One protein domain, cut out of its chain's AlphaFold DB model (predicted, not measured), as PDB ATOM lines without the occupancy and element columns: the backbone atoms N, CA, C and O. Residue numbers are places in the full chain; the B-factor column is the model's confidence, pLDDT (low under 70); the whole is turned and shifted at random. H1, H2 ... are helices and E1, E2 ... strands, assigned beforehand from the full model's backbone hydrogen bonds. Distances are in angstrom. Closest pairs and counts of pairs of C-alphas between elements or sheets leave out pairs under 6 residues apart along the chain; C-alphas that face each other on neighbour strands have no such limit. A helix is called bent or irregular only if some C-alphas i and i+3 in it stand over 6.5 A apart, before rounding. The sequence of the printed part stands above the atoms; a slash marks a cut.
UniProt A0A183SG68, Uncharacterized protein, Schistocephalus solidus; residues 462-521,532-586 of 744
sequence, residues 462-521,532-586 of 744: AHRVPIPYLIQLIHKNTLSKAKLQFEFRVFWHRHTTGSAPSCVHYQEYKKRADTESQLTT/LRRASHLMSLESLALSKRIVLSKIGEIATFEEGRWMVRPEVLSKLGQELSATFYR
ATOM      1  N   ALA A 462     -25.095 -22.884   1.271       44.06
ATOM      2  CA  ALA A 462     -25.398 -24.199   1.845       44.06
ATOM      3  C   ALA A 462     -24.411 -24.619   2.955       44.06
ATOM      4  O   ALA A 462     -24.792 -25.337   3.876       44.06
ATOM      5  N   HIS A 463     -23.169 -24.120   2.900       46.34
ATOM      6  CA  HIS A 463     -22.101 -24.425   3.860       46.34
ATOM      7  C   HIS A 463     -21.821 -23.292   4.861       46.34
ATOM      8  O   HIS A 463     -21.057 -23.483   5.810       46.34
ATOM      9  N   ARG A 464     -22.433 -22.113   4.683       68.25
ATOM     10  CA  ARG A 464     -22.332 -20.993   5.625       68.25
ATOM     11  C   ARG A 464     -23.571 -20.964   6.506       68.25
ATOM     12  O   ARG A 464     -24.693 -21.011   6.022       68.25
ATOM     13  N   VAL A 465     -23.363 -20.872   7.817       74.81
ATOM     14  CA  VAL A 465     -24.462 -20.695   8.771       74.81
ATOM     15  C   VAL A 465     -25.151 -19.358   8.469       74.81
ATOM     16  O   VAL A 465     -24.481 -18.329   8.537       74.81
ATOM     17  N   PRO A 466     -26.452 -19.343   8.146       83.31
ATOM     18  CA  PRO A 466     -27.178 -18.117   7.847       83.31
ATOM     19  C   PRO A 466     -27.479 -17.386   9.157       83.31
ATOM     20  O   PRO A 466     -28.400 -17.718   9.908       83.31
ATOM     21  N   ILE A 467     -26.621 -16.414   9.453       84.81
ATOM     22  CA  ILE A 467     -26.557 -15.734  10.744       84.81
ATOM     23  C   ILE A 467     -27.876 -15.020  11.106       84.81
ATOM     24  O   ILE A 467     -28.286 -15.168  12.256       84.81
ATOM     25  N   PRO A 468     -28.605 -14.353  10.183       86.25
ATOM     26  CA  PRO A 468     -29.872 -13.690  10.515       86.25
ATOM     27  C   PRO A 468     -30.937 -14.626  11.106       86.25
ATOM     28  O   PRO A 468     -31.512 -14.339  12.155       86.25
ATOM     29  N   TYR A 469     -31.149 -15.795  10.494       87.44
ATOM     30  CA  TYR A 469     -32.088 -16.801  11.006       87.44
ATOM     31  C   TYR A 469     -31.584 -17.448  12.298       87.44
ATOM     32  O   TYR A 469     -32.369 -17.770  13.186       87.44
ATOM     33  N   LEU A 470     -30.266 -17.625  12.443       89.50
ATOM     34  CA  LEU A 470     -29.705 -18.172  13.676       89.50
ATOM     35  C   LEU A 470     -29.920 -17.209  14.855       89.50
ATOM     36  O   LEU A 470     -30.279 -17.648  15.944       89.50
ATOM     37  N   ILE A 471     -29.751 -15.904  14.626       88.69
ATOM     38  CA  ILE A 471     -30.032 -14.846  15.604       88.69
ATOM     39  C   ILE A 471     -31.512 -14.868  16.008       88.69
ATOM     40  O   ILE A 471     -31.803 -14.850  17.203       88.69
ATOM     41  N   GLN A 472     -32.428 -14.994  15.041       88.19
ATOM     42  CA  GLN A 472     -33.870 -15.086  15.301       88.19
ATOM     43  C   GLN A 472     -34.242 -16.287  16.185       88.19
ATOM     44  O   GLN A 472     -35.072 -16.155  17.080       88.19
ATOM     45  N   LEU A 473     -33.625 -17.453  15.967       90.12
ATOM     46  CA  LEU A 473     -33.874 -18.637  16.795       90.12
ATOM     47  C   LEU A 473     -33.309 -18.491  18.217       90.12
ATOM     48  O   LEU A 473     -33.903 -18.998  19.169       90.12
ATOM     49  N   ILE A 474     -32.133 -17.879  18.362       89.56
ATOM     50  CA  ILE A 474     -31.395 -17.857  19.631       89.56
ATOM     51  C   ILE A 474     -31.904 -16.764  20.572       89.56
ATOM     52  O   ILE A 474     -31.996 -17.006  21.774       89.56
ATOM     53  N   HIS A 475     -32.205 -15.571  20.059       87.06
ATOM     54  CA  HIS A 475     -32.501 -14.411  20.895       87.06
ATOM     55  C   HIS A 475     -33.732 -14.644  21.795       87.06
ATOM     56  O   HIS A 475     -34.789 -15.067  21.327       87.06
ATOM     57  N   LYS A 476     -33.589 -14.376  23.102       83.38
ATOM     58  CA  LYS A 476     -34.612 -14.549  24.156       83.38
ATOM     59  C   LYS A 476     -35.119 -15.999  24.330       83.38
ATOM     60  O   LYS A 476     -36.161 -16.215  24.958       83.38
ATOM     61  N   ASN A 477     -34.379 -17.004  23.845       87.44
ATOM     62  CA  ASN A 477     -34.790 -18.413  23.869       87.44
ATOM     63  C   ASN A 477     -34.294 -19.174  25.117       87.44
ATOM     64  O   ASN A 477     -33.133 -19.069  25.494       87.44
ATOM     65  N   THR A 478     -35.146 -19.990  25.744       88.75
ATOM     66  CA  THR A 478     -34.831 -20.787  26.952       88.75
ATOM     67  C   THR A 478     -34.306 -22.196  26.649       88.75
ATOM     68  O   THR A 478     -33.932 -22.941  27.558       88.75
ATOM     69  N   LEU A 479     -34.298 -22.619  25.381       88.88
ATOM     70  CA  LEU A 479     -33.880 -23.968  25.005       88.88
ATOM     71  C   LEU A 479     -32.368 -24.179  25.185       88.88
ATOM     72  O   LEU A 479     -31.544 -23.290  24.989       88.88
ATOM     73  N   SER A 480     -31.977 -25.416  25.507       89.25
ATOM     74  CA  SER A 480     -30.558 -25.785  25.604       89.25
ATOM     75  C   SER A 480     -29.835 -25.606  24.263       89.25
ATOM     76  O   SER A 480     -30.418 -25.872  23.208       89.25
ATOM     77  N   LYS A 481     -28.531 -25.307  24.306       89.06
ATOM     78  CA  LYS A 481     -27.668 -25.157  23.118       89.06
ATOM     79  C   LYS A 481     -27.801 -26.302  22.100       89.06
ATOM     80  O   LYS A 481     -27.791 -26.068  20.895       89.06
ATOM     81  N   ALA A 482     -27.953 -27.538  22.582       88.69
ATOM     82  CA  ALA A 482     -28.118 -28.729  21.745       88.69
ATOM     83  C   ALA A 482     -29.484 -28.782  21.034       88.69
ATOM     84  O   ALA A 482     -29.557 -29.143  19.863       88.69
ATOM     85  N   LYS A 483     -30.561 -28.372  21.715       90.69
ATOM     86  CA  LYS A 483     -31.895 -28.248  21.107       90.69
ATOM     87  C   LYS A 483     -31.928 -27.142  20.048       90.69
ATOM     88  O   LYS A 483     -32.466 -27.368  18.973       90.69
ATOM     89  N   LEU A 484     -31.298 -25.994  20.322       91.69
ATOM     90  CA  LEU A 484     -31.190 -24.878  19.371       91.69
ATOM     91  C   LEU A 484     -30.418 -25.275  18.109       91.69
ATOM     92  O   LEU A 484     -30.877 -25.036  16.998       91.69
ATOM     93  N   GLN A 485     -29.270 -25.943  18.265       91.31
ATOM     94  CA  GLN A 485     -28.506 -26.436  17.119       91.31
ATOM     95  C   GLN A 485     -29.301 -27.449  16.286       91.31
ATOM     96  O   GLN A 485     -29.223 -27.415  15.058       91.31
ATOM     97  N   PHE A 486     -30.026 -28.369  16.921       91.00
ATOM     98  CA  PHE A 486     -30.829 -29.351  16.198       91.00
ATOM     99  C   PHE A 486     -31.960 -28.684  15.411       91.00
ATOM    100  O   PHE A 486     -32.049 -28.887  14.200       91.00
ATOM    101  N   GLU A 487     -32.749 -27.837  16.076       91.81
ATOM    102  CA  GLU A 487     -33.842 -27.076  15.464       91.81
ATOM    103  C   GLU A 487     -33.351 -26.269  14.260       91.81
ATOM    104  O   GLU A 487     -33.910 -26.373  13.170       91.81
ATOM    105  N   PHE A 488     -32.239 -25.546  14.414       91.44
ATOM    106  CA  PHE A 488     -31.672 -24.741  13.340       91.44
ATOM    107  C   PHE A 488     -31.262 -25.567  12.116       91.44
ATOM    108  O   PHE A 488     -31.496 -25.172  10.975       91.44
ATOM    109  N   ARG A 489     -30.644 -26.731  12.336       89.44
ATOM    110  CA  ARG A 489     -30.199 -27.610  11.244       89.44
ATOM    111  C   ARG A 489     -31.382 -28.217  10.498       89.44
ATOM    112  O   ARG A 489     -31.326 -28.319   9.274       89.44
ATOM    113  N   VAL A 490     -32.438 -28.600  11.220       88.50
ATOM    114  CA  VAL A 490     -33.684 -29.121  10.639       88.50
ATOM    115  C   VAL A 490     -34.399 -28.030   9.839       88.50
ATOM    116  O   VAL A 490     -34.768 -28.265   8.686       88.50
ATOM    117  N   PHE A 491     -34.519 -26.830  10.411       89.81
ATOM    118  CA  PHE A 491     -35.051 -25.652   9.731       89.81
ATOM    119  C   PHE A 491     -34.278 -25.356   8.443       89.81
ATOM    120  O   PHE A 491     -34.886 -25.255   7.380       89.81
ATOM    121  N   TRP A 492     -32.943 -25.294   8.501       88.31
ATOM    122  CA  TRP A 492     -32.131 -24.931   7.339       88.31
ATOM    123  C   TRP A 492     -32.169 -25.976   6.224       88.31
ATOM    124  O   TRP A 492     -32.219 -25.625   5.046       88.31
ATOM    125  N   HIS A 493     -32.212 -27.263   6.576       83.94
ATOM    126  CA  HIS A 493     -32.409 -28.323   5.592       83.94
ATOM    127  C   HIS A 493     -33.750 -28.163   4.864       83.94
ATOM    128  O   HIS A 493     -33.805 -28.216   3.636       83.94
ATOM    129  N   ARG A 494     -34.832 -27.907   5.610       83.56
ATOM    130  CA  ARG A 494     -36.156 -27.661   5.027       83.56
ATOM    131  C   ARG A 494     -36.181 -26.387   4.180       83.56
ATOM    132  O   ARG A 494     -36.788 -26.391   3.115       83.56
ATOM    133  N   HIS A 495     -35.499 -25.335   4.626       80.38
ATOM    134  CA  HIS A 495     -35.422 -24.045   3.939       80.38
ATOM    135  C   HIS A 495     -34.650 -24.119   2.609       80.38
ATOM    136  O   HIS A 495     -35.001 -23.433   1.657       80.38
ATOM    137  N   THR A 496     -33.619 -24.965   2.520       79.44
ATOM    138  CA  THR A 496     -32.780 -25.112   1.312       79.44
ATOM    139  C   THR A 496     -33.277 -26.189   0.349       79.44
ATOM    140  O   THR A 496     -33.167 -26.022  -0.861       79.44
ATOM    141  N   THR A 497     -33.836 -27.287   0.866       76.56
ATOM    142  CA  THR A 497     -34.235 -28.457   0.059       76.56
ATOM    143  C   THR A 497     -35.738 -28.478  -0.245       76.56
ATOM    144  O   THR A 497     -36.190 -29.240  -1.094       76.56
ATOM    145  N   GLY A 498     -36.549 -27.685   0.465       75.75
ATOM    146  CA  GLY A 498     -38.013 -27.692   0.344       75.75
ATOM    147  C   GLY A 498     -38.697 -28.935   0.936       75.75
ATOM    148  O   GLY A 498     -39.922 -28.990   0.993       75.75
ATOM    149  N   SER A 499     -37.926 -29.915   1.421       77.12
ATOM    150  CA  SER A 499     -38.407 -31.161   2.029       77.12
ATOM    151  C   SER A 499     -37.890 -31.332   3.461       77.12
ATOM    152  O   SER A 499     -36.800 -30.866   3.814       77.12
ATOM    153  N   ALA A 500     -38.680 -32.000   4.304       74.00
ATOM    154  CA  ALA A 500     -38.297 -32.295   5.679       74.00
ATOM    155  C   ALA A 500     -37.177 -33.358   5.718       74.00
ATOM    156  O   ALA A 500     -37.239 -34.337   4.971       74.00
ATOM    157  N   PRO A 501     -36.152 -33.191   6.575       78.25
ATOM    158  CA  PRO A 501     -35.107 -34.197   6.737       78.25
ATOM    159  C   PRO A 501     -35.659 -35.482   7.367       78.25
ATOM    160  O   PRO A 501     -36.689 -35.478   8.037       78.25
ATOM    161  N   SER A 502     -34.919 -36.584   7.214       72.19
ATOM    162  CA  SER A 502     -35.294 -37.911   7.735       72.19
ATOM    163  C   SER A 502     -35.456 -37.985   9.263       72.19
ATOM    164  O   SER A 502     -36.085 -38.911   9.769       72.19
ATOM    165  N   CYS A 503     -34.895 -37.029  10.011       76.81
ATOM    166  CA  CYS A 503     -34.968 -36.955  11.467       76.81
ATOM    167  C   CYS A 503     -35.443 -35.565  11.906       76.81
ATOM    168  O   CYS A 503     -34.667 -34.610  11.898       76.81
ATOM    169  N   VAL A 504     -36.708 -35.472  12.326       80.88
ATOM    170  CA  VAL A 504     -37.339 -34.245  12.852       80.88
ATOM    171  C   VAL A 504     -37.602 -34.298  14.362       80.88
ATOM    172  O   VAL A 504     -37.927 -33.276  14.956       80.88
ATOM    173  N   HIS A 505     -37.422 -35.462  14.995       85.50
ATOM    174  CA  HIS A 505     -37.620 -35.655  16.434       85.50
ATOM    175  C   HIS A 505     -36.280 -35.613  17.186       85.50
ATOM    176  O   HIS A 505     -35.376 -36.415  16.935       85.50
ATOM    177  N   TYR A 506     -36.149 -34.707  18.151       85.88
ATOM    178  CA  TYR A 506     -34.927 -34.469  18.915       85.88
ATOM    179  C   TYR A 506     -34.540 -35.659  19.796       85.88
ATOM    180  O   TYR A 506     -33.357 -35.951  19.954       85.88
ATOM    181  N   GLN A 507     -35.512 -36.379  20.362       80.44
ATOM    182  CA  GLN A 507     -35.226 -37.567  21.180       80.44
ATOM    183  C   GLN A 507     -34.667 -38.715  20.343       80.44
ATOM    184  O   GLN A 507     -33.777 -39.435  20.789       80.44
ATOM    185  N   GLU A 508     -35.170 -38.874  19.123       81.25
ATOM    186  CA  GLU A 508     -34.657 -39.861  18.182       81.25
ATOM    187  C   GLU A 508     -33.245 -39.486  17.722       81.25
ATOM    188  O   GLU A 508     -32.342 -40.321  17.762       81.25
ATOM    189  N   TYR A 509     -33.024 -38.207  17.411       83.31
ATOM    190  CA  TYR A 509     -31.701 -37.659  17.126       83.31
ATOM    191  C   TYR A 509     -30.710 -37.890  18.274       83.31
ATOM    192  O   TYR A 509     -29.593 -38.352  18.048       83.31
ATOM    193  N   LYS A 510     -31.124 -37.608  19.515       81.62
ATOM    194  CA  LYS A 510     -30.292 -37.775  20.710       81.62
ATOM    195  C   LYS A 510     -29.951 -39.246  20.952       81.62
ATOM    196  O   LYS A 510     -28.783 -39.566  21.114       81.62
ATOM    197  N   LYS A 511     -30.934 -40.152  20.876       78.81
ATOM    198  CA  LYS A 511     -30.711 -41.605  21.004       78.81
ATOM    199  C   LYS A 511     -29.764 -42.143  19.927       78.81
ATOM    200  O   LYS A 511     -28.906 -42.969  20.227       78.81
ATOM    201  N   ARG A 512     -29.884 -41.666  18.683       72.19
ATOM    202  CA  ARG A 512     -28.972 -42.032  17.585       72.19
ATOM    203  C   ARG A 512     -27.552 -41.492  17.810       72.19
ATOM    204  O   ARG A 512     -26.593 -42.218  17.594       72.19
ATOM    205  N   ALA A 513     -27.407 -40.273  18.329       69.00
ATOM    206  CA  ALA A 513     -26.101 -39.697  18.670       69.00
ATOM    207  C   ALA A 513     -25.434 -40.377  19.889       69.00
ATOM    208  O   ALA A 513     -24.211 -40.525  19.937       69.00
ATOM    209  N   ASP A 514     -26.225 -40.808  20.872       67.19
ATOM    210  CA  ASP A 514     -25.737 -41.507  22.067       67.19
ATOM    211  C   ASP A 514     -25.348 -42.965  21.746       67.19
ATOM    212  O   ASP A 514     -24.395 -43.497  22.307       67.19
ATOM    213  N   THR A 515     -26.032 -43.608  20.796       65.38
ATOM    214  CA  THR A 515     -25.657 -44.948  20.305       65.38
ATOM    215  C   THR A 515     -24.409 -44.901  19.426       65.38
ATOM    216  O   THR A 515     -23.542 -45.760  19.570       65.38
ATOM    217  N   GLU A 516     -24.257 -43.868  18.592       60.50
ATOM    218  CA  GLU A 516     -23.043 -43.624  17.804       60.50
ATOM    219  C   GLU A 516     -21.808 -43.412  18.702       60.50
ATOM    220  O   GLU A 516     -20.757 -43.977  18.420       60.50
ATOM    221  N   SER A 517     -21.944 -42.701  19.830       57.72
ATOM    222  CA  SER A 517     -20.844 -42.508  20.795       57.72
ATOM    223  C   SER A 517     -20.552 -43.728  21.687       57.72
ATOM    224  O   SER A 517     -19.419 -43.924  22.124       57.72
ATOM    225  N   GLN A 518     -21.529 -44.608  21.930       52.91
ATOM    226  CA  GLN A 518     -21.288 -45.881  22.629       52.91
ATOM    227  C   GLN A 518     -20.586 -46.918  21.740       52.91
ATOM    228  O   GLN A 518     -19.754 -47.683  22.226       52.91
ATOM    229  N   LEU A 519     -20.865 -46.915  20.434       52.09
ATOM    230  CA  LEU A 519     -20.209 -47.784  19.449       52.09
ATOM    231  C   LEU A 519     -18.726 -47.446  19.230       52.09
ATOM    232  O   LEU A 519     -17.971 -48.326  18.827       52.09
ATOM    233  N   THR A 520     -18.294 -46.221  19.542       51.94
ATOM    234  CA  THR A 520     -16.880 -45.808  19.492       51.94
ATOM    235  C   THR A 520     -16.084 -46.157  20.754       51.94
ATOM    236  O   THR A 520     -14.900 -45.855  20.805       51.94
ATOM    237  N   THR A 521     -16.707 -46.765  21.775       45.91
ATOM    238  CA  THR A 521     -16.075 -47.037  23.087       45.91
ATOM    239  C   THR A 521     -15.957 -48.543  23.406       45.91
ATOM    240  O   THR A 521     -15.584 -48.916  24.514       45.91
ATOM    241  N   LEU A 532     -21.095 -52.785  11.492       46.28
ATOM    242  CA  LEU A 532     -21.035 -51.378  11.924       46.28
ATOM    243  C   LEU A 532     -20.990 -50.399  10.750       46.28
ATOM    244  O   LEU A 532     -21.772 -49.458  10.721       46.28
ATOM    245  N   ARG A 533     -20.106 -50.612   9.765       43.25
ATOM    246  CA  ARG A 533     -19.966 -49.688   8.623       43.25
ATOM    247  C   ARG A 533     -21.170 -49.707   7.684       43.25
ATOM    248  O   ARG A 533     -21.465 -48.709   7.036       43.25
ATOM    249  N   ARG A 534     -21.879 -50.837   7.607       39.16
ATOM    250  CA  ARG A 534     -23.112 -50.951   6.817       39.16
ATOM    251  C   ARG A 534     -24.313 -50.343   7.552       39.16
ATOM    252  O   ARG A 534     -25.188 -49.795   6.892       39.16
ATOM    253  N   ALA A 535     -24.323 -50.382   8.887       40.25
ATOM    254  CA  ALA A 535     -25.320 -49.715   9.724       40.25
ATOM    255  C   ALA A 535     -25.089 -48.194   9.828       40.25
ATOM    256  O   ALA A 535     -26.050 -47.436   9.739       40.25
ATOM    257  N   SER A 536     -23.837 -47.728   9.920       45.44
ATOM    258  CA  SER A 536     -23.507 -46.295   9.965       45.44
ATOM    259  C   SER A 536     -23.803 -45.583   8.642       45.44
ATOM    260  O   SER A 536     -24.321 -44.471   8.645       45.44
ATOM    261  N   HIS A 537     -23.587 -46.248   7.502       39.72
ATOM    262  CA  HIS A 537     -23.927 -45.692   6.188       39.72
ATOM    263  C   HIS A 537     -25.446 -45.576   5.950       39.72
ATOM    264  O   HIS A 537     -25.883 -44.714   5.195       39.72
ATOM    265  N   LEU A 538     -26.262 -46.398   6.624       40.09
ATOM    266  CA  LEU A 538     -27.729 -46.322   6.575       40.09
ATOM    267  C   LEU A 538     -28.330 -45.361   7.624       40.09
ATOM    268  O   LEU A 538     -29.528 -45.098   7.581       40.09
ATOM    269  N   MET A 539     -27.521 -44.827   8.551       45.59
ATOM    270  CA  MET A 539     -27.966 -43.993   9.684       45.59
ATOM    271  C   MET A 539     -27.255 -42.627   9.773       45.59
ATOM    272  O   MET A 539     -27.446 -41.913  10.759       45.59
ATOM    273  N   SER A 540     -26.450 -42.245   8.772       45.41
ATOM    274  CA  SER A 540     -25.618 -41.034   8.826       45.41
ATOM    275  C   SER A 540     -26.451 -39.755   8.997       45.41
ATOM    276  O   SER A 540     -27.336 -39.432   8.199       45.41
ATOM    277  N   LEU A 541     -26.115 -38.976  10.029       50.34
ATOM    278  CA  LEU A 541     -26.623 -37.624  10.284       50.34
ATOM    279  C   LEU A 541     -26.161 -36.587   9.230       50.34
ATOM    280  O   LEU A 541     -26.449 -35.394   9.390       50.34
ATOM    281  N   GLU A 542     -25.489 -37.023   8.155       48.72
ATOM    282  CA  GLU A 542     -25.154 -36.240   6.949       48.72
ATOM    283  C   GLU A 542     -26.369 -35.832   6.113       48.72
ATOM    284  O   GLU A 542     -26.242 -35.023   5.201       48.72
ATOM    285  N   SER A 543     -27.572 -36.302   6.455       55.88
ATOM    286  CA  SER A 543     -28.811 -35.796   5.855       55.88
ATOM    287  C   SER A 543     -29.081 -34.318   6.170       55.88
ATOM    288  O   SER A 543     -29.983 -33.758   5.568       55.88
ATOM    289  N   LEU A 544     -28.386 -33.673   7.115       61.72
ATOM    290  CA  LEU A 544     -28.599 -32.257   7.442       61.72
ATOM    291  C   LEU A 544     -27.459 -31.407   6.869       61.72
ATOM    292  O   LEU A 544     -26.310 -31.591   7.260       61.72
ATOM    293  N   ALA A 545     -27.796 -30.431   6.016       63.56
ATOM    294  CA  ALA A 545     -26.847 -29.624   5.237       63.56
ATOM    295  C   ALA A 545     -25.761 -28.903   6.065       63.56
ATOM    296  O   ALA A 545     -24.660 -28.675   5.576       63.56
ATOM    297  N   LEU A 546     -26.037 -28.565   7.334       80.50
ATOM    298  CA  LEU A 546     -25.072 -27.917   8.232       80.50
ATOM    299  C   LEU A 546     -24.466 -28.904   9.239       80.50
ATOM    300  O   LEU A 546     -25.173 -29.698   9.867       80.50
ATOM    301  N   SER A 547     -23.158 -28.785   9.484       83.25
ATOM    302  CA  SER A 547     -22.450 -29.569  10.506       83.25
ATOM    303  C   SER A 547     -22.877 -29.193  11.931       83.25
ATOM    304  O   SER A 547     -22.977 -28.016  12.286       83.25
ATOM    305  N   LYS A 548     -23.058 -30.208  12.792       84.19
ATOM    306  CA  LYS A 548     -23.347 -30.038  14.231       84.19
ATOM    307  C   LYS A 548     -22.321 -29.142  14.924       84.19
ATOM    308  O   LYS A 548     -22.713 -28.253  15.675       84.19
ATOM    309  N   ARG A 549     -21.025 -29.379  14.681       81.69
ATOM    310  CA  ARG A 549     -19.931 -28.653  15.348       81.69
ATOM    311  C   ARG A 549     -19.920 -27.176  14.953       81.69
ATOM    312  O   ARG A 549     -19.800 -26.323  15.826       81.69
ATOM    313  N   ILE A 550     -20.140 -26.881  13.670       83.88
ATOM    314  CA  ILE A 550     -20.143 -25.510  13.140       83.88
ATOM    315  C   ILE A 550     -21.271 -24.685  13.773       83.88
ATOM    316  O   ILE A 550     -21.026 -23.588  14.268       83.88
ATOM    317  N   VAL A 551     -22.492 -25.229  13.837       87.44
ATOM    318  CA  VAL A 551     -23.634 -24.523  14.446       87.44
ATOM    319  C   VAL A 551     -23.422 -24.315  15.952       87.44
ATOM    320  O   VAL A 551     -23.671 -23.225  16.455       87.44
ATOM    321  N   LEU A 552     -22.898 -25.313  16.677       87.06
ATOM    322  CA  LEU A 552     -22.579 -25.168  18.108       87.06
ATOM    323  C   LEU A 552     -21.497 -24.116  18.375       87.06
ATOM    324  O   LEU A 552     -21.612 -23.362  19.345       87.06
ATOM    325  N   SER A 553     -20.456 -24.073  17.542       87.25
ATOM    326  CA  SER A 553     -19.410 -23.053  17.626       87.25
ATOM    327  C   SER A 553     -20.011 -21.672  17.397       87.25
ATOM    328  O   SER A 553     -19.826 -20.780  18.222       87.25
ATOM    329  N   LYS A 554     -20.831 -21.525  16.347       87.94
ATOM    330  CA  LYS A 554     -21.417 -20.233  15.991       87.94
ATOM    331  C   LYS A 554     -22.389 -19.710  17.046       87.94
ATOM    332  O   LYS A 554     -22.312 -18.535  17.369       87.94
ATOM    333  N   ILE A 555     -23.216 -20.571  17.656       90.25
ATOM    334  CA  ILE A 555     -24.068 -20.191  18.803       90.25
ATOM    335  C   ILE A 555     -23.216 -19.633  19.957       90.25
ATOM    336  O   ILE A 555     -23.605 -18.654  20.579       90.25
ATOM    337  N   GLY A 556     -22.058 -20.243  20.245       88.19
ATOM    338  CA  GLY A 556     -21.170 -19.775  21.321       88.19
ATOM    339  C   GLY A 556     -20.425 -18.477  20.999       88.19
ATOM    340  O   GLY A 556     -20.092 -17.724  21.908       88.19
ATOM    341  N   GLU A 557     -20.174 -18.219  19.718       88.94
ATOM    342  CA  GLU A 557     -19.545 -16.986  19.242       88.94
ATOM    343  C   GLU A 557     -20.507 -15.793  19.340       88.94
ATOM    344  O   GLU A 557     -20.110 -14.715  19.775       88.94
ATOM    345  N   ILE A 558     -21.778 -15.984  18.959       88.81
ATOM    346  CA  ILE A 558     -22.728 -14.876  18.779       88.81
ATOM    347  C   ILE A 558     -23.636 -14.603  19.979       88.81
ATOM    348  O   ILE A 558     -24.245 -13.536  20.035       88.81
ATOM    349  N   ALA A 559     -23.761 -15.540  20.920       90.06
ATOM    350  CA  ALA A 559     -24.710 -15.431  22.023       90.06
ATOM    351  C   ALA A 559     -24.124 -15.876  23.365       90.06
ATOM    352  O   ALA A 559     -23.288 -16.781  23.442       90.06
ATOM    353  N   THR A 560     -24.596 -15.235  24.425       89.94
ATOM    354  CA  THR A 560     -24.340 -15.562  25.829       89.94
ATOM    355  C   THR A 560     -25.616 -16.131  26.451       89.94
ATOM    356  O   THR A 560     -26.722 -15.908  25.961       89.94
ATOM    357  N   PHE A 561     -25.473 -16.961  27.485       91.00
ATOM    358  CA  PHE A 561     -26.614 -17.502  28.224       91.00
ATOM    359  C   PHE A 561     -26.741 -16.730  29.535       91.00
ATOM    360  O   PHE A 561     -25.927 -16.915  30.439       91.00
ATOM    361  N   GLU A 562     -27.735 -15.855  29.605       87.38
ATOM    362  CA  GLU A 562     -27.962 -14.900  30.690       87.38
ATOM    363  C   GLU A 562     -29.399 -15.065  31.201       87.38
ATOM    364  O   GLU A 562     -30.327 -15.271  30.423       87.38
ATOM    365  N   GLU A 563     -29.590 -15.058  32.524       82.50
ATOM    366  CA  GLU A 563     -30.921 -15.121  33.162       82.50
ATOM    367  C   GLU A 563     -31.820 -16.293  32.698       82.50
ATOM    368  O   GLU A 563     -33.046 -16.201  32.627       82.50
ATOM    369  N   GLY A 564     -31.211 -17.435  32.362       81.62
ATOM    370  CA  GLY A 564     -31.944 -18.617  31.895       81.62
ATOM    371  C   GLY A 564     -32.414 -18.541  30.436       81.62
ATOM    372  O   GLY A 564     -33.203 -19.390  30.008       81.62
ATOM    373  N   ARG A 565     -31.941 -17.557  29.664       89.75
ATOM    374  CA  ARG A 565     -32.238 -17.370  28.238       89.75
ATOM    375  C   ARG A 565     -30.957 -17.122  27.446       89.75
ATOM    376  O   ARG A 565     -29.955 -16.642  27.960       89.75
ATOM    377  N   TRP A 566     -30.976 -17.459  26.166       90.62
ATOM    378  CA  TRP A 566     -29.919 -17.072  25.246       90.62
ATOM    379  C   TRP A 566     -30.139 -15.637  24.778       90.62
ATOM    380  O   TRP A 566     -31.190 -15.307  24.228       90.62
ATOM    381  N   MET A 567     -29.127 -14.799  24.969       87.56
ATOM    382  CA  MET A 567     -29.094 -13.414  24.521       87.56
ATOM    383  C   MET A 567     -27.992 -13.263  23.478       87.56
ATOM    384  O   MET A 567     -26.867 -13.723  23.651       87.56
ATOM    385  N   VAL A 568     -28.333 -12.667  22.338       89.06
ATOM    386  CA  VAL A 568     -27.348 -12.374  21.290       89.06
ATOM    387  C   VAL A 568     -26.537 -11.170  21.743       89.06
ATOM    388  O   VAL A 568     -27.112 -10.190  22.212       89.06
ATOM    389  N   ARG A 569     -25.213 -11.259  21.610       87.50
ATOM    390  CA  ARG A 569     -24.294 -10.222  22.076       87.50
ATOM    391  C   ARG A 569     -24.618  -8.870  21.413       87.50
ATOM    392  O   ARG A 569     -24.801  -8.845  20.188       87.50
ATOM    393  N   PRO A 570     -24.662  -7.753  22.161       81.69
ATOM    394  CA  PRO A 570     -24.998  -6.439  21.608       81.69
ATOM    395  C   PRO A 570     -24.103  -6.013  20.434       81.69
ATOM    396  O   PRO A 570     -24.588  -5.428  19.464       81.69
ATOM    397  N   GLU A 571     -22.816  -6.377  20.448       83.94
ATOM    398  CA  GLU A 571     -21.870  -6.053  19.372       83.94
ATOM    399  C   GLU A 571     -22.213  -6.778  18.063       83.94
ATOM    400  O   GLU A 571     -21.924  -6.286  16.972       83.94
ATOM    401  N   VAL A 572     -22.829  -7.959  18.162       83.00
ATOM    402  CA  VAL A 572     -23.263  -8.755  17.010       83.00
ATOM    403  C   VAL A 572     -24.536  -8.162  16.411       83.00
ATOM    404  O   VAL A 572     -24.623  -8.038  15.190       83.00
ATOM    405  N   LEU A 573     -25.487  -7.739  17.251       78.69
ATOM    406  CA  LEU A 573     -26.712  -7.061  16.811       78.69
ATOM    407  C   LEU A 573     -26.408  -5.716  16.138       78.69
ATOM    408  O   LEU A 573     -26.950  -5.437  15.072       78.69
ATOM    409  N   SER A 574     -25.477  -4.934  16.694       76.56
ATOM    410  CA  SER A 574     -25.046  -3.659  16.108       76.56
ATOM    411  C   SER A 574     -24.404  -3.837  14.725       76.56
ATOM    412  O   SER A 574     -24.743  -3.116  13.787       76.56
ATOM    413  N   LYS A 575     -23.537  -4.846  14.554       80.62
ATOM    414  CA  LYS A 575     -22.862  -5.126  13.271       80.62
ATOM    415  C   LYS A 575     -23.796  -5.685  12.195       80.62
ATOM    416  O   LYS A 575     -23.584  -5.416  11.018       80.62
ATOM    417  N   LEU A 576     -24.797  -6.476  12.583       79.75
ATOM    418  CA  LEU A 576     -25.710  -7.167  11.659       79.75
ATOM    419  C   LEU A 576     -27.085  -6.495  11.549       79.75
ATOM    420  O   LEU A 576     -27.968  -7.028  10.879       79.75
ATOM    421  N   GLY A 577     -27.281  -5.328  12.166       72.62
ATOM    422  CA  GLY A 577     -28.584  -4.664  12.235       72.62
ATOM    423  C   GLY A 577     -29.211  -4.377  10.868       72.62
ATOM    424  O   GLY A 577     -30.396  -4.634  10.671       72.62
ATOM    425  N   GLN A 578     -28.411  -3.943   9.888       71.56
ATOM    426  CA  GLN A 578     -28.886  -3.706   8.515       71.56
ATOM    427  C   GLN A 578     -29.314  -5.007   7.811       71.56
ATOM    428  O   GLN A 578     -30.327  -5.029   7.115       71.56
ATOM    429  N   GLU A 579     -28.587  -6.106   8.029       75.19
ATOM    430  CA  GLU A 579     -28.889  -7.420   7.443       75.19
ATOM    431  C   GLU A 579     -30.135  -8.051   8.087       75.19
ATOM    432  O   GLU A 579     -30.985  -8.609   7.392       75.19
ATOM    433  N   LEU A 580     -30.298  -7.900   9.406       76.56
ATOM    434  CA  LEU A 580     -31.496  -8.316  10.141       76.56
ATOM    435  C   LEU A 580     -32.731  -7.524   9.691       76.56
ATOM    436  O   LEU A 580     -33.778  -8.120   9.434       76.56
ATOM    437  N   SER A 581     -32.595  -6.204   9.525       70.75
ATOM    438  CA  SER A 581     -33.672  -5.341   9.027       70.75
ATOM    439  C   SER A 581     -34.098  -5.731   7.611       70.75
ATOM    440  O   SER A 581     -35.287  -5.901   7.348       70.75
ATOM    441  N   ALA A 582     -33.131  -5.947   6.714       76.50
ATOM    442  CA  ALA A 582     -33.388  -6.363   5.337       76.50
ATOM    443  C   ALA A 582     -34.044  -7.754   5.244       76.50
ATOM    444  O   ALA A 582     -34.848  -7.997   4.343       76.50
ATOM    445  N   THR A 583     -33.716  -8.659   6.173       77.44
ATOM    446  CA  THR A 583     -34.229 -10.038   6.180       77.44
ATOM    447  C   THR A 583     -35.646 -10.136   6.753       77.44
ATOM    448  O   THR A 583     -36.452 -10.913   6.239       77.44
ATOM    449  N   PHE A 584     -35.972  -9.363   7.796       76.19
ATOM    450  CA  PHE A 584     -37.214  -9.543   8.563       76.19
ATOM    451  C   PHE A 584     -38.254  -8.420   8.411       76.19
ATOM    452  O   PHE A 584     -39.437  -8.690   8.603       76.19
ATOM    453  N   TYR A 585     -37.867  -7.197   8.027       69.75
ATOM    454  CA  TYR A 585     -38.737  -6.007   8.082       69.75
ATOM    455  C   TYR A 585     -38.759  -5.239   6.754       69.75
ATOM    456  O   TYR A 585     -38.450  -4.057   6.691       69.75
ATOM    457  N   ARG A 586     -39.120  -5.919   5.661       55.97
ATOM    458  CA  ARG A 586     -39.041  -5.448   4.259       55.97
ATOM    459  C   ARG A 586     -39.864  -4.181   3.891       55.97
ATOM    460  O   ARG A 586     -40.122  -3.988   2.704       55.97
TER     461      ARG A 586
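This is residues 462 to 521 and 532 to 586 of the 744 residues of an uncharacterized protein of Schistocephalus solidus (UniProt A0A183SG68). A small hairpin of two strands, E1 and E2, sits at the ends of H1 and H5, which with H2 form a core of crossed helices. H6 packs on H1 at one end of the long axis, and H3 and H4 reach out loosely at the other end. The printed part has 115 residues, mostly helix, in the order H1 H2 H3 H4 H5 E1 E2 H6, with one antiparallel sheet, E1 - E2. It is only just compact, close to loose, with a radius of gyration of the C-alphas of 15.7 A and spans of 48 by 33 by 20 A.

E1 is residues 559 to 562 and E2 residues 565 to 568. H5 is residues 548 to 558, 15.8 A. H1 is residues 467 to 474, from C-alpha 467 at (-26.557, -15.734, 10.744). H2, residues 481 to 497, is 24.2 A long. H3 is residues 506 to 519, 19.9 A, and H4 residues 532 to 539. H6, residues 570 to 584, ends at C-alpha 584 at (-37.214, -9.543, 8.563); it is irregular, with C-alphas 575 and 578 7.8 A apart.

In the hairpin, N 560 and O 567 are within hydrogen-bond range at 2.8 A. The closest C-alphas of H1 and E2, Ile 474 and Trp 566, are 5.9 A apart. H1, the hub, touches H6, closest C-alphas Pro 468 and Leu 580, 5.6 A, about perpendicular at 74 degrees. H2 touches H5, closest C-alphas Gln 485 and Val 551, 5.9 A. H3 and H4 are near each other. Every O i to N i+4 pair is within hydrogen-bond range in H1, H2, H3 and H5, with 3 of 4 in H4 and 9 of 11 in H6.

The farthest C-alphas, Thr 521 and Arg 586, are 51.1 A apart. Residues 522 to 531 are not printed, a gap of 13.0 A between C-alphas 521 and 532. Of the links printed whole, none is long. The pLDDT is under 70 at residues 462 to 464, 513 to 521, 532 to 545 and 585 to 586.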